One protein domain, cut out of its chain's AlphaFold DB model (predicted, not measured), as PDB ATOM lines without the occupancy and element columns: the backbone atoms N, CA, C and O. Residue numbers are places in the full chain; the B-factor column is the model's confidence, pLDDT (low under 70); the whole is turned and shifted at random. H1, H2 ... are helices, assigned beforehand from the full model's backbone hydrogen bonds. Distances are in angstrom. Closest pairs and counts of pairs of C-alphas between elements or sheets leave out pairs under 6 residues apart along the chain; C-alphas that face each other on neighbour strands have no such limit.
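What this domain is: This is residues 249 to 355 of the 771 residues of an uncharacterized protein of Halomicrobium zhouii (UniProt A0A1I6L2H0). The long helix H5 has H2 side by side with it, while H3 crosses H5 and has H4 crossing its other side; H1 meets H3 by its first residues. The 107 printed residues hold five named helices, H1 to H5 in order: all helix, compact (radius of gyration of the C-alphas 13.3 A), spanning 40 by 37 by 19 A.

How they stand to each other: Start at H5, residues 335 to 354: it touches H2, residues 267 to 279, at Ser 343 and Thr 276, closest C-alphas 5.4 A apart, at a shallow tilt of 20 degrees, the same way. The hub H3, residues 284 to 298, touches H5 with residues 290 to 294 alone, closest C-alphas Met 290 and Ser 346, 7.0 A, only just about perpendicular at 71 degrees. H4, residues 305 to 315, touches residues 291 to 296 of H3, closest C-alphas Ala 308 and Lys 292, 5.4 A, about perpendicular at 87 degrees. H1, residues 249 to 260, touches H3 with residues 249 to 250 alone, closest C-alphas Val 250 and Lys 284, 6.1 A. Every O i to N i+4 pair is within hydrogen-bond range in H1, H2 and H3, but 14 of 16 in H5 and 3 of 7 in H4, where 5 of 8 O i to N i+3 pairs are.

Where its parts are: Find C-alpha 249 at (180.363, 206.836, 143.503), where H1 begins; H5 runs 28.6 A to C-alpha 354 at (167.061, 226.096, 137.522), and H3 20.6 A.

The domain as a whole: The printed part has no cut; residues 316 to 334 make the long link, and pLDDT is under 70 at 262 to 267, 281 to 282 and 319 to 324.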
ATOM      1  N   ASP A 249     180.003 206.356 142.166       82.06
ATOM      2  CA  ASP A 249     180.363 206.836 143.503       82.06
ATOM      3  C   ASP A 249     179.128 207.109 144.375       82.06
ATOM      4  O   ASP A 249     179.086 206.700 145.534       82.06
ATOM      5  N   VAL A 250     178.061 207.661 143.792       84.12
ATOM      6  CA  VAL A 250     176.754 207.848 144.457       84.12
ATOM      7  C   VAL A 250     176.153 206.526 144.958       84.12
ATOM      8  O   VAL A 250     175.592 206.478 146.054       84.12
ATOM      9  N   ASP A 251     176.314 205.420 144.222       76.69
ATOM     10  CA  ASP A 251     175.838 204.106 144.678       76.69
ATOM     11  C   ASP A 251     176.672 203.584 145.850       76.69
ATOM     12  O   ASP A 251     176.129 203.016 146.805       76.69
ATOM     13  N   LYS A 252     177.994 203.801 145.805       78.06
ATOM     14  CA  LYS A 252     178.896 203.469 146.915       78.06
ATOM     15  C   LYS A 252     178.517 204.270 148.162       78.06
ATOM     16  O   LYS A 252     178.424 203.687 149.243       78.06
ATOM     17  N   ILE A 253     178.238 205.565 148.018       84.31
ATOM     18  CA  ILE A 253     177.784 206.445 149.104       84.31
ATOM     19  C   ILE A 253     176.457 205.941 149.686       84.31
ATOM     20  O   ILE A 253     176.371 205.704 150.891       84.31
ATOM     21  N   ARG A 254     175.456 205.656 148.841       82.12
ATOM     22  CA  ARG A 254     174.164 205.090 149.265       82.12
ATOM     23  C   ARG A 254     174.341 203.798 150.065       82.12
ATOM     24  O   ARG A 254     173.698 203.616 151.101       82.12
ATOM     25  N   ALA A 255     175.200 202.891 149.601       74.81
ATOM     26  CA  ALA A 255     175.477 201.635 150.294       74.81
ATOM     27  C   ALA A 255     176.103 201.873 151.679       74.81
ATOM     28  O   ALA A 255     175.694 201.240 152.656       74.81
ATOM     29  N   ARG A 256     177.045 202.821 151.784       81.44
ATOM     30  CA  ARG A 256     177.675 203.208 153.055       81.44
ATOM     31  C   ARG A 256     176.668 203.821 154.030       81.44
ATOM     32  O   ARG A 256     176.653 203.412 155.192       81.44
ATOM     33  N   ILE A 257     175.797 204.719 153.560       82.06
ATOM     34  CA  ILE A 257     174.712 205.321 154.357       82.06
ATOM     35  C   ILE A 257     173.779 204.229 154.884       82.06
ATOM     36  O   ILE A 257     173.613 204.088 156.096       82.06
ATOM     37  N   LYS A 258     173.234 203.390 153.989       75.19
ATOM     38  CA  LYS A 258     172.312 202.304 154.358       75.19
ATOM     39  C   LYS A 258     172.928 201.393 155.411       75.19
ATOM     40  O   LYS A 258     172.257 201.033 156.371       75.19
ATOM     41  N   HIS A 259     174.199 201.032 155.241       72.06
ATOM     42  CA  HIS A 259     174.899 200.180 156.191       72.06
ATOM     43  C   HIS A 259     175.093 200.864 157.550       72.06
ATOM     44  O   HIS A 259     174.976 200.222 158.596       72.06
ATOM     45  N   ARG A 260     175.422 202.160 157.565       76.75
ATOM     46  CA  ARG A 260     175.621 202.909 158.809       76.75
ATOM     47  C   ARG A 260     174.335 203.010 159.633       76.75
ATOM     48  O   ARG A 260     174.411 202.954 160.857       76.75
ATOM     49  N   LEU A 261     173.189 203.082 158.959       74.12
ATOM     50  CA  LEU A 261     171.861 203.220 159.561       74.12
ATOM     51  C   LEU A 261     171.177 201.877 159.896       74.12
ATOM     52  O   LEU A 261     170.033 201.860 160.348       74.12
ATOM     53  N   VAL A 262     171.839 200.726 159.703       66.38
ATOM     54  CA  VAL A 262     171.258 199.417 160.061       66.38
ATOM     55  C   VAL A 262     171.002 199.350 161.571       66.38
ATOM     56  O   VAL A 262     171.938 199.338 162.369       66.38
ATOM     57  N   GLY A 263     169.727 199.251 161.960       57.12
ATOM     58  CA  GLY A 263     169.290 199.099 163.352       57.12
ATOM     59  C   GLY A 263     168.785 200.380 164.031       57.12
ATOM     60  O   GLY A 263     168.234 200.277 165.127       57.12
ATOM     61  N   SER A 264     168.910 201.553 163.396       53.84
ATOM     62  CA  SER A 264     168.161 202.769 163.757       53.84
ATOM     63  C   SER A 264     166.863 202.855 162.934       53.84
ATOM     64  O   SER A 264     166.633 202.032 162.048       53.84
ATOM     65  N   GLY A 265     165.951 203.781 163.250       55.75
ATOM     66  CA  GLY A 265     164.681 203.983 162.532       55.75
ATOM     67  C   GLY A 265     164.879 204.557 161.122       55.75
ATOM     68  O   GLY A 265     164.396 205.640 160.817       55.75
ATOM     69  N   SER A 266     165.598 203.833 160.265       58.84
ATOM     70  CA  SER A 266     166.264 204.314 159.051       58.84
ATOM     71  C   SER A 266     165.351 204.595 157.853       58.84
ATOM     72  O   SER A 266     165.850 204.883 156.768       58.84
ATOM     73  N   SER A 267     164.030 204.445 157.985       66.31
ATOM     74  CA  SER A 267     163.116 204.575 156.844       66.31
ATOM     75  C   SER A 267     162.958 206.021 156.376       66.31
ATOM     76  O   SER A 267     162.893 206.237 155.176       66.31
ATOM     77  N   GLY A 268     162.932 206.996 157.295       75.25
ATOM     78  CA  GLY A 268     162.792 208.418 156.942       75.25
ATOM     79  C   GLY A 268     164.025 208.963 156.221       75.25
ATOM     80  O   GLY A 268     163.923 209.493 155.125       75.25
ATOM     81  N   VAL A 269     165.210 208.712 156.778       79.50
ATOM     82  CA  VAL A 269     166.490 209.191 156.228       79.50
ATOM     83  C   VAL A 269     166.789 208.599 154.844       79.50
ATOM     84  O   VAL A 269     167.309 209.272 153.958       79.50
ATOM     85  N   MET A 270     166.438 207.329 154.620       80.25
ATOM     86  CA  MET A 270     166.592 206.725 153.294       80.25
ATOM     87  C   MET A 270     165.576 207.256 152.276       80.25
ATOM     88  O   MET A 270     165.872 207.207 151.082       80.25
ATOM     89  N   GLU A 271     164.420 207.756 152.721       80.56
ATOM     90  CA  GLU A 271     163.466 208.450 151.854       80.56
ATOM     91  C   GLU A 271     163.981 209.845 151.484       80.56
ATOM     92  O   GLU A 271     163.960 210.192 150.313       80.56
ATOM     93  N   GLU A 272     164.586 210.592 152.413       84.19
ATOM     94  CA  GLU A 272     165.235 211.884 152.115       84.19
ATOM     95  C   GLU A 272     166.359 211.756 151.071       84.19
ATOM     96  O   GLU A 272     166.498 212.593 150.171       84.19
ATOM     97  N   TRP A 273     167.150 210.680 151.151       85.50
ATOM     98  CA  TRP A 273     168.132 210.352 150.115       85.50
ATOM     99  C   TRP A 273     167.458 210.021 148.778       85.50
ATOM    100  O   TRP A 273     167.946 210.404 147.717       85.50
ATOM    101  N   ARG A 274     166.326 209.312 148.808       80.00
ATOM    102  CA  ARG A 274     165.555 208.967 147.608       80.00
ATOM    103  C   ARG A 274     164.947 210.200 146.943       80.00
ATOM    104  O   ARG A 274     165.008 210.319 145.725       80.00
ATOM    105  N   GLU A 275     164.422 211.132 147.728       82.31
ATOM    106  CA  GLU A 275     163.950 212.431 147.250       82.31
ATOM    107  C   GLU A 275     165.088 213.237 146.617       82.31
ATOM    108  O   GLU A 275     164.889 213.850 145.572       82.31
ATOM    109  N   THR A 276     166.294 213.169 147.194       85.44
ATOM    110  CA  THR A 276     167.499 213.772 146.599       85.44
ATOM    111  C   THR A 276     167.791 213.162 145.230       85.44
ATOM    112  O   THR A 276     167.926 213.901 144.263       85.44
ATOM    113  N   LEU A 277     167.814 211.825 145.117       81.38
ATOM    114  CA  LEU A 277     167.993 211.143 143.827       81.38
ATOM    115  C   LEU A 277     166.908 211.542 142.817       81.38
ATOM    116  O   LEU A 277     167.191 211.743 141.643       81.38
ATOM    117  N   ALA A 278     165.660 211.653 143.274       78.62
ATOM    118  CA  ALA A 278     164.528 211.981 142.426       78.62
ATOM    119  C   ALA A 278     164.558 213.417 141.885       78.62
ATOM    120  O   ALA A 278     163.978 213.632 140.824       78.62
ATOM    121  N   ARG A 279     165.198 214.362 142.589       83.25
ATOM    122  CA  ARG A 279     165.306 215.770 142.171       83.25
ATOM    123  C   ARG A 279     166.201 215.955 140.948       83.25
ATOM    124  O   ARG A 279     165.901 216.786 140.108       83.25
ATOM    125  N   PHE A 280     167.237 215.132 140.829       80.06
ATOM    126  CA  PHE A 280     168.160 215.127 139.692       80.06
ATOM    127  C   PHE A 280     167.824 214.017 138.689       80.06
ATOM    128  O   PHE A 280     168.714 213.431 138.095       80.06
ATOM    129  N   ASP A 281     166.552 213.621 138.572       67.56
ATOM    130  CA  ASP A 281     166.090 212.580 137.637       67.56
ATOM    131  C   ASP A 281     166.803 211.214 137.740       67.56
ATOM    132  O   ASP A 281     166.750 210.380 136.833       67.56
ATOM    133  N   GLY A 282     167.430 210.940 138.885       66.12
ATOM    134  CA  GLY A 282     168.273 209.766 139.091       66.12
ATOM    135  C   GLY A 282     169.618 209.826 138.358       66.12
ATOM    136  O   GLY A 282     170.322 208.810 138.340       66.12
ATOM    137  N   ASP A 283     169.978 210.972 137.775       75.44
ATOM    138  CA  ASP A 283     171.297 211.227 137.217       75.44
ATOM    139  C   ASP A 283     172.330 211.266 138.343       75.44
ATOM    140  O   ASP A 283     172.283 212.063 139.282       75.44
ATOM    141  N   LYS A 284     173.253 210.310 138.291       81.50
ATOM    142  CA  LYS A 284     174.242 210.138 139.348       81.50
ATOM    143  C   LYS A 284     175.414 211.093 139.176       81.50
ATOM    144  O   LYS A 284     176.083 211.352 140.178       81.50
ATOM    145  N   ASP A 285     175.657 211.586 137.966       84.50
ATOM    146  CA  ASP A 285     176.709 212.555 137.694       84.50
ATOM    147  C   ASP A 285     176.294 213.923 138.248       84.50
ATOM    148  O   ASP A 285     177.043 214.490 139.042       84.50
ATOM    149  N   ASP A 286     175.052 214.360 138.016       85.50
ATOM    150  CA  ASP A 286     174.513 215.609 138.586       85.50
ATOM    151  C   ASP A 286     174.525 215.608 140.122       85.50
ATOM    152  O   ASP A 286     174.879 216.593 140.775       85.50
ATOM    153  N   ILE A 287     174.191 214.470 140.736       88.88
ATOM    154  CA  ILE A 287     174.236 214.322 142.198       88.88
ATOM    155  C   ILE A 287     175.671 214.366 142.702       88.88
ATOM    156  O   ILE A 287     175.941 214.959 143.746       88.88
ATOM    157  N   LYS A 288     176.596 213.711 141.996       89.81
ATOM    158  CA  LYS A 288     178.014 213.745 142.351       89.81
ATOM    159  C   LYS A 288     178.556 215.170 142.257       89.81
ATOM    160  O   LYS A 288     179.302 215.576 143.145       89.81
ATOM    161  N   GLU A 289     178.135 215.913 141.246       91.06
ATOM    162  CA  GLU A 289     178.503 217.305 141.032       91.06
ATOM    163  C   GLU A 289     177.947 218.207 142.147       91.06
ATOM    164  O   GLU A 289     178.701 218.921 142.804       91.06
ATOM    165  N   MET A 290     176.671 218.063 142.513       94.62
ATOM    166  CA  MET A 290     176.092 218.749 143.676       94.62
ATOM    167  C   MET A 290     176.831 218.413 144.987       94.62
ATOM    168  O   MET A 290     177.139 219.307 145.783       94.62
ATOM    169  N   LEU A 291     177.174 217.136 145.205       94.62
ATOM    170  CA  LEU A 291     177.940 216.700 146.378       94.62
ATOM    171  C   LEU A 291     179.350 217.300 146.408       94.62
ATOM    172  O   LEU A 291     179.871 217.552 147.495       94.62
ATOM    173  N   LYS A 292     179.959 217.545 145.243       94.25
ATOM    174  CA  LYS A 292     181.260 218.212 145.108       94.25
ATOM    175  C   LYS A 292     181.222 219.593 145.763       94.25
ATOM    176  O   LYS A 292     182.075 219.894 146.596       94.25
ATOM    177  N   TYR A 293     180.197 220.386 145.460       94.44
ATOM    178  CA  TYR A 293     180.014 221.721 146.036       94.44
ATOM    179  C   TYR A 293     179.619 221.685 147.511       94.44
ATOM    180  O   TYR A 293     180.173 222.440 148.307       94.44
ATOM    181  N   PHE A 294     178.742 220.753 147.901       94.25
ATOM    182  CA  PHE A 294     178.403 220.543 149.309       94.25
ATOM    183  C   PHE A 294     179.651 220.260 150.158       94.25
ATOM    184  O   PHE A 294     179.832 220.844 151.226       94.25
ATOM    185  N   VAL A 295     180.535 219.380 149.677       93.31
ATOM    186  CA  VAL A 295     181.772 219.034 150.386       93.31
ATOM    187  C   VAL A 295     182.762 220.189 150.381       93.31
ATOM    188  O   VAL A 295     183.347 220.457 151.427       93.31
ATOM    189  N   ALA A 296     182.907 220.910 149.268       91.69
ATOM    190  CA  ALA A 296     183.750 222.103 149.217       91.69
ATOM    191  C   ALA A 296     183.324 223.162 150.254       91.69
ATOM    192  O   ALA A 296     184.176 223.788 150.878       91.69
ATOM    193  N   ALA A 297     182.017 223.307 150.492       90.12
ATOM    194  CA  ALA A 297     181.485 224.243 151.479       90.12
ATOM    195  C   ALA A 297     181.641 223.789 152.942       90.12
ATOM    196  O   ALA A 297     181.708 224.625 153.842       90.12
ATOM    197  N   LYS A 298     181.665 222.475 153.200       87.81
ATOM    198  CA  LYS A 298     181.640 221.907 154.561       87.81
ATOM    199  C   LYS A 298     182.995 221.439 155.088       87.81
ATOM    200  O   LYS A 298     183.156 221.368 156.302       87.81
ATOM    201  N   GLU A 299     183.918 221.045 154.216       88.19
ATOM    202  CA  GLU A 299     185.179 220.416 154.610       88.19
ATOM    203  C   GLU A 299     186.346 221.408 154.533       88.19
ATOM    204  O   GLU A 299     186.864 221.680 153.453       88.19
ATOM    205  N   ASP A 300     186.818 221.870 155.695       85.19
ATOM    206  CA  ASP A 300     187.912 222.853 155.826       85.19
ATOM    207  C   ASP A 300     189.239 222.410 155.177       85.19
ATOM    208  O   ASP A 300     190.126 223.224 154.927       85.19
ATOM    209  N   SER A 301     189.437 221.106 154.952       84.94
ATOM    210  CA  SER A 301     190.653 220.592 154.307       84.94
ATOM    211  C   SER A 301     190.644 220.712 152.777       84.94
ATOM    212  O   SER A 301     191.693 220.523 152.154       84.94
ATOM    213  N   VAL A 302     189.494 221.031 152.175       88.25
ATOM    214  CA  VAL A 302     189.328 221.257 150.734       88.25
ATOM    215  C   VAL A 302     189.521 222.739 150.446       88.25
ATOM    216  O   VAL A 302     188.767 223.559 150.953       88.25
ATOM    217  N   ASN A 303     190.494 223.091 149.604       87.69
ATOM    218  CA  ASN A 303     190.751 224.498 149.256       87.69
ATOM    219  C   ASN A 303     190.298 224.841 147.835       87.69
ATOM    220  O   ASN A 303     190.290 226.005 147.449       87.69
ATOM    221  N   LYS A 304     189.969 223.829 147.021       86.44
ATOM    222  CA  LYS A 304     189.513 223.994 145.638       86.44
ATOM    223  C   LYS A 304     188.430 222.993 145.277       86.44
ATOM    224  O   LYS A 304     188.406 221.859 145.749       86.44
ATOM    225  N   ILE A 305     187.585 223.401 144.345       86.44
ATOM    226  CA  ILE A 305     186.476 222.614 143.802       86.44
ATOM    227  C   ILE A 305     187.001 221.346 143.105       86.44
ATOM    228  O   ILE A 305     186.462 220.254 143.294       86.44
ATOM    229  N   SER A 306     188.117 221.456 142.386       82.94
ATOM    230  CA  SER A 306     188.848 220.328 141.791       82.94
ATOM    231  C   SER A 306     189.350 219.280 142.805       82.94
ATOM    232  O   SER A 306     189.431 218.092 142.477       82.94
ATOM    233  N   GLU A 307     189.635 219.662 144.056       84.50
ATOM    234  CA  GLU A 307     190.037 218.735 145.132       84.50
ATOM    235  C   GLU A 307     188.835 218.010 145.755       84.50
ATOM    236  O   GLU A 307     188.951 216.855 146.188       84.50
ATOM    237  N   ALA A 308     187.669 218.662 145.754       84.44
ATOM    238  CA  ALA A 308     186.457 218.178 146.404       84.44
ATOM    239  C   ALA A 308     185.995 216.819 145.860       84.44
ATOM    240  O   ALA A 308     185.500 215.996 146.622       84.44
ATOM    241  N   ASN A 309     186.247 216.512 144.583       77.69
ATOM    242  CA  ASN A 309     185.903 215.216 143.982       77.69
ATOM    243  C   ASN A 309     186.483 214.015 144.746       77.69
ATOM    244  O   ASN A 309     185.808 213.004 144.941       77.69
ATOM    245  N   ASN A 310     187.728 214.127 145.215       77.25
ATOM    246  CA  ASN A 310     188.350 213.075 146.018       77.25
ATOM    247  C   ASN A 310     187.845 213.100 147.466       77.25
ATOM    248  O   ASN A 310     187.737 212.046 148.101       77.25
ATOM    249  N   ALA A 311     187.526 214.290 147.975       84.88
ATOM    250  CA  ALA A 311     187.015 214.483 149.323       84.88
ATOM    251  C   ALA A 311     185.589 213.943 149.488       84.88
ATOM    252  O   ALA A 311     185.299 213.378 150.536       84.88
ATOM    253  N   VAL A 312     184.735 214.002 148.455       88.50
ATOM    254  CA  VAL A 312     183.365 213.452 148.481       88.50
ATOM    255  C   VAL A 312     183.370 212.018 148.991       88.50
ATOM    256  O   VAL A 312     182.709 211.691 149.975       88.50
ATOM    257  N   MET A 313     184.197 211.155 148.404       86.69
ATOM    258  CA  MET A 313     184.258 209.761 148.835       86.69
ATOM    259  C   MET A 313     184.796 209.587 150.259       86.69
ATOM    260  O   MET A 313     184.375 208.653 150.941       86.69
ATOM    261  N   GLN A 314     185.677 210.477 150.716       85.75
ATOM    262  CA  GLN A 314     186.280 210.438 152.053       85.75
ATOM    263  C   GLN A 314     185.315 210.955 153.134       85.75
ATOM    264  O   GLN A 314     185.238 210.373 154.214       85.75
ATOM    265  N   VAL A 315     184.507 211.975 152.835       86.00
ATOM    266  CA  VAL A 315     183.450 212.488 153.724       86.00
ATOM    267  C   VAL A 315     182.432 211.393 154.048       86.00
ATOM    268  O   VAL A 315     182.020 211.232 155.200       86.00
ATOM    269  N   PHE A 316     182.071 210.585 153.050       86.44
ATOM    270  CA  PHE A 316     181.151 209.461 153.220       86.44
ATOM    271  C   PHE A 316     181.838 208.147 153.622       86.44
ATOM    272  O   PHE A 316     181.171 207.111 153.657       86.44
ATOM    273  N   ASP A 317     183.145 208.132 153.910       81.44
ATOM    274  CA  ASP A 317     183.822 206.925 154.393       81.44
ATOM    275  C   ASP A 317     183.411 206.558 155.823       81.44
ATOM    276  O   ASP A 317     182.882 207.352 156.601       81.44
ATOM    277  N   ARG A 318     183.649 205.293 156.193       70.25
ATOM    278  CA  ARG A 318     183.282 204.793 157.525       70.25
ATOM    279  C   ARG A 318     184.371 204.953 158.583       70.25
ATOM    280  O   ARG A 318     184.064 204.886 159.779       70.25
ATOM    281  N   SER A 319     185.608 205.136 158.144       64.44
ATOM    282  CA  SER A 319     186.807 205.249 158.967       64.44
ATOM    283  C   SER A 319     187.839 206.076 158.220       64.44
ATOM    284  O   SER A 319     187.965 205.907 157.011       64.44
ATOM    285  N   THR A 320     188.598 206.912 158.926       64.25
ATOM    286  CA  THR A 320     189.656 207.727 158.321       64.25
ATOM    287  C   THR A 320     190.752 206.824 157.744       64.25
ATOM    288  O   THR A 320     191.390 206.090 158.507       64.25
ATOM    289  N   PRO A 321     191.006 206.850 156.424       62.16
ATOM    290  CA  PRO A 321     192.158 206.169 155.847       62.16
ATOM    291  C   PRO A 321     193.462 206.727 156.439       62.16
ATOM    292  O   PRO A 321     193.578 207.935 156.622       62.16
ATOM    293  N   GLU A 322     194.487 205.893 156.662       56.59
ATOM    294  CA  GLU A 322     195.778 206.321 157.255       56.59
ATOM    295  C   GLU A 322     196.500 207.448 156.481       56.59
ATOM    296  O   GLU A 322     197.456 208.032 156.987       56.59
ATOM    297  N   ARG A 323     196.081 207.736 155.242       61.06
ATOM    298  CA  ARG A 323     196.663 208.755 154.349       61.06
ATOM    299  C   ARG A 323     195.689 209.875 153.960       61.06
ATOM    300  O   ARG A 323     196.014 210.641 153.059       61.06
ATOM    301  N   SER A 324     194.508 209.937 154.572       67.94
ATOM    302  CA  SER A 324     193.504 210.965 154.279       67.94
ATOM    303  C   SER A 324     193.663 212.164 155.206       67.94
ATOM    304  O   SER A 324     193.796 211.982 156.415       67.94
ATOM    305  N   ASN A 325     193.599 213.373 154.645       72.44
ATOM    306  CA  ASN A 325     193.489 214.612 155.420       72.44
ATOM    307  C   ASN A 325     192.025 215.012 155.682       72.44
ATOM    308  O   ASN A 325     191.785 215.842 156.550       72.44
ATOM    309  N   VAL A 326     191.068 214.400 154.973       78.06
ATOM    310  CA  VAL A 326     189.625 214.619 155.149       78.06
ATOM    311  C   VAL A 326     189.110 213.722 156.268       78.06
ATOM    312  O   VAL A 326     189.409 212.516 156.298       78.06
ATOM    313  N   THR A 327     188.324 214.300 157.175       79.00
ATOM    314  CA  THR A 327     187.696 213.564 158.278       79.00
ATOM    315  C   THR A 327     186.324 213.043 157.841       79.00
ATOM    316  O   THR A 327     185.469 213.838 157.470       79.00
ATOM    317  N   PRO A 328     186.050 211.726 157.909       83.69
ATOM    318  CA  PRO A 328     184.748 211.216 157.503       83.69
ATOM    319  C   PRO A 328     183.617 211.737 158.397       83.69
ATOM    320  O   PRO A 328     183.657 211.576 159.620       83.69
ATOM    321  N   LEU A 329     182.578 212.300 157.779       84.50
ATOM    322  CA  LEU A 329     181.397 212.835 158.461       84.50
ATOM    323  C   LEU A 329     180.306 211.772 158.658       84.50
ATOM    324  O   LEU A 329     179.447 211.932 159.531       84.50
ATOM    325  N   LEU A 330     180.357 210.657 157.912       84.75
ATOM    326  CA  LEU A 330     179.427 209.525 158.029       84.75
ATOM    327  C   LEU A 330     179.745 208.628 159.246       84.75
ATOM    328  O   LEU A 330     180.036 207.425 159.143       84.75
ATOM    329  N   THR A 331     179.690 209.227 160.434       83.31
ATOM    330  CA  THR A 331     179.860 208.555 161.730       83.31
ATOM    331  C   THR A 331     178.538 207.970 162.236       83.31
ATOM    332  O   THR A 331     177.474 208.262 161.702       83.31
ATOM    333  N   GLN A 332     178.584 207.114 163.264       78.56
ATOM    334  CA  GLN A 332     177.370 206.523 163.851       78.56
ATOM    335  C   GLN A 332     176.407 207.591 164.390       78.56
ATOM    336  O   GLN A 332     175.198 207.436 164.259       78.56
ATOM    337  N   ASP A 333     176.957 208.665 164.956       79.69
ATOM    338  CA  ASP A 333     176.187 209.699 165.648       79.69
ATOM    339  C   ASP A 333     175.716 210.819 164.703       79.69
ATOM    340  O   ASP A 333     174.779 211.537 165.037       79.69
ATOM    341  N   ASN A 334     176.341 210.965 163.525       84.44
ATOM    342  CA  ASN A 334     176.063 212.057 162.583       84.44
ATOM    343  C   ASN A 334     175.445 211.601 161.248       84.44
ATOM    344  O   ASN A 334     175.139 212.433 160.402       84.44
ATOM    345  N   ALA A 335     175.269 210.294 161.024       84.75
ATOM    346  CA  ALA A 335     174.803 209.782 159.734       84.75
ATOM    347  C   ALA A 335     173.411 210.286 159.333       84.75
ATOM    348  O   ALA A 335     173.197 210.558 158.157       84.75
ATOM    349  N   GLU A 336     172.482 210.406 160.287       87.12
ATOM    350  CA  GLU A 336     171.133 210.917 160.014       87.12
ATOM    351  C   GLU A 336     171.198 212.402 159.630       87.12
ATOM    352  O   GLU A 336     170.785 212.759 158.532       87.12
ATOM    353  N   ASN A 337     171.846 213.230 160.459       89.31
ATOM    354  CA  ASN A 337     172.022 214.663 160.196       89.31
ATOM    355  C   ASN A 337     172.717 214.935 158.856       89.31
ATOM    356  O   ASN A 337     172.267 215.792 158.108       89.31
ATOM    357  N   LEU A 338     173.781 214.193 158.524       90.50
ATOM    358  CA  LEU A 338     174.509 214.383 157.268       90.50
ATOM    359  C   LEU A 338     173.608 214.161 156.047       90.50
ATOM    360  O   LEU A 338     173.669 214.927 155.091       90.50
ATOM    361  N   VAL A 339     172.776 213.116 156.062       90.62
ATOM    362  CA  VAL A 339     171.864 212.831 154.944       90.62
ATOM    363  C   VAL A 339     170.769 213.889 154.851       90.62
ATOM    364  O   VAL A 339     170.468 214.341 153.747       90.62
ATOM    365  N   THR A 340     170.224 214.325 155.987       91.38
ATOM    366  CA  THR A 340     169.234 215.406 156.028       91.38
ATOM    367  C   THR A 340     169.822 216.728 155.535       91.38
ATOM    368  O   THR A 340     169.177 217.428 154.756       91.38
ATOM    369  N   GLU A 341     171.061 217.057 155.907       92.06
ATOM    370  CA  GLU A 341     171.774 218.239 155.408       92.06
ATOM    371  C   GLU A 341     171.993 218.169 153.892       92.06
ATOM    372  O   GLU A 341     171.714 219.141 153.198       92.06
ATOM    373  N   VAL A 342     172.405 217.017 153.351       94.00
ATOM    374  CA  VAL A 342     172.548 216.819 151.895       94.00
ATOM    375  C   VAL A 342     171.200 216.946 151.175       94.00
ATOM    376  O   VAL A 342     171.099 217.604 150.137       94.00
ATOM    377  N   SER A 343     170.140 216.348 151.724       93.25
ATOM    378  CA  SER A 343     168.788 216.429 151.150       93.25
ATOM    379  C   SER A 343     168.231 217.854 151.174       93.25
ATOM    380  O   SER A 343     167.538 218.285 150.252       93.25
ATOM    381  N   THR A 344     168.586 218.613 152.207       94.12
ATOM    382  CA  THR A 344     168.246 220.027 152.347       94.12
ATOM    383  C   THR A 344     169.025 220.871 151.344       94.12
ATOM    384  O   THR A 344     168.414 221.536 150.515       94.12
ATOM    385  N   TYR A 345     170.356 220.781 151.347       95.69
ATOM    386  CA  TYR A 345     171.235 221.512 150.433       95.69
ATOM    387  C   TYR A 345     170.864 221.285 148.965       95.69
ATOM    388  O   TYR A 345     170.806 222.226 148.180       95.69
ATOM    389  N   SER A 346     170.533 220.047 148.596       95.12
ATOM    390  CA  SER A 346     170.143 219.712 147.225       95.12
ATOM    391  C   SER A 346     168.862 220.404 146.743       95.12
ATOM    392  O   SER A 346     168.696 220.530 145.535       95.12
ATOM    393  N   LYS A 347     167.969 220.865 147.632       94.50
ATOM    394  CA  LYS A 347     166.812 221.703 147.251       94.50
ATOM    395  C   LYS A 347     167.266 223.094 146.810       94.50
ATOM    396  O   LYS A 347     166.883 223.561 145.745       94.50
ATOM    397  N   TYR A 348     168.123 223.718 147.615       95.50
ATOM    398  CA  TYR A 348     168.661 225.055 147.360       95.50
ATOM    399  C   TYR A 348     169.621 225.075 146.164       95.50
ATOM    400  O   TYR A 348     169.646 226.040 145.407       95.50
ATOM    401  N   TYR A 349     170.385 223.999 145.961       95.44
ATOM    402  CA  TYR A 349     171.198 223.818 144.762       95.44
ATOM    403  C   TYR A 349     170.335 223.751 143.495       95.44
ATOM    404  O   TYR A 349     170.619 224.462 142.537       95.44
ATOM    405  N   ASP A 350     169.273 222.937 143.503       92.56
ATOM    406  CA  ASP A 350     168.360 222.795 142.362       92.56
ATOM    407  C   ASP A 350     167.646 224.112 142.028       92.56
ATOM    408  O   ASP A 350     167.631 224.517 140.870       92.56
ATOM    409  N   ASP A 351     167.164 224.839 143.041       92.81
ATOM    410  CA  ASP A 351     166.604 226.189 142.886       92.81
ATOM    411  C   ASP A 351     167.536 227.094 142.060       92.81
ATOM    412  O   ASP A 351     167.165 227.593 140.993       92.81
ATOM    413  N   LEU A 352     168.787 227.255 142.498       93.44
ATOM    414  CA  LEU A 352     169.731 228.130 141.803       93.44
ATOM    415  C   LEU A 352     170.138 227.579 140.430       93.44
ATOM    416  O   LEU A 352     170.281 228.358 139.485       93.44
ATOM    417  N   TYR A 353     170.274 226.258 140.292       88.75
ATOM    418  CA  TYR A 353     170.586 225.604 139.021       88.75
ATOM    419  C   TYR A 353     169.482 225.815 137.971       88.75
ATOM    420  O   TYR A 353     169.777 226.044 136.794       88.75
ATOM    421  N   GLN A 354     168.212 225.804 138.384       85.81
ATOM    422  CA  GLN A 354     167.061 226.096 137.522       85.81
ATOM    423  C   GLN A 354     166.759 227.599 137.400       85.81
ATOM    424  O   GLN A 354     165.920 228.000 136.592       85.81
ATOM    425  N   CYS A 355     167.464 228.454 138.152       86.88
ATOM    426  CA  CYS A 355     167.161 229.886 138.277       86.88
ATOM    427  C   CYS A 355     165.721 230.131 138.788       86.88
ATOM    428  O   CYS A 355     165.005 231.032 138.321       86.88
TER     429      CYS A 355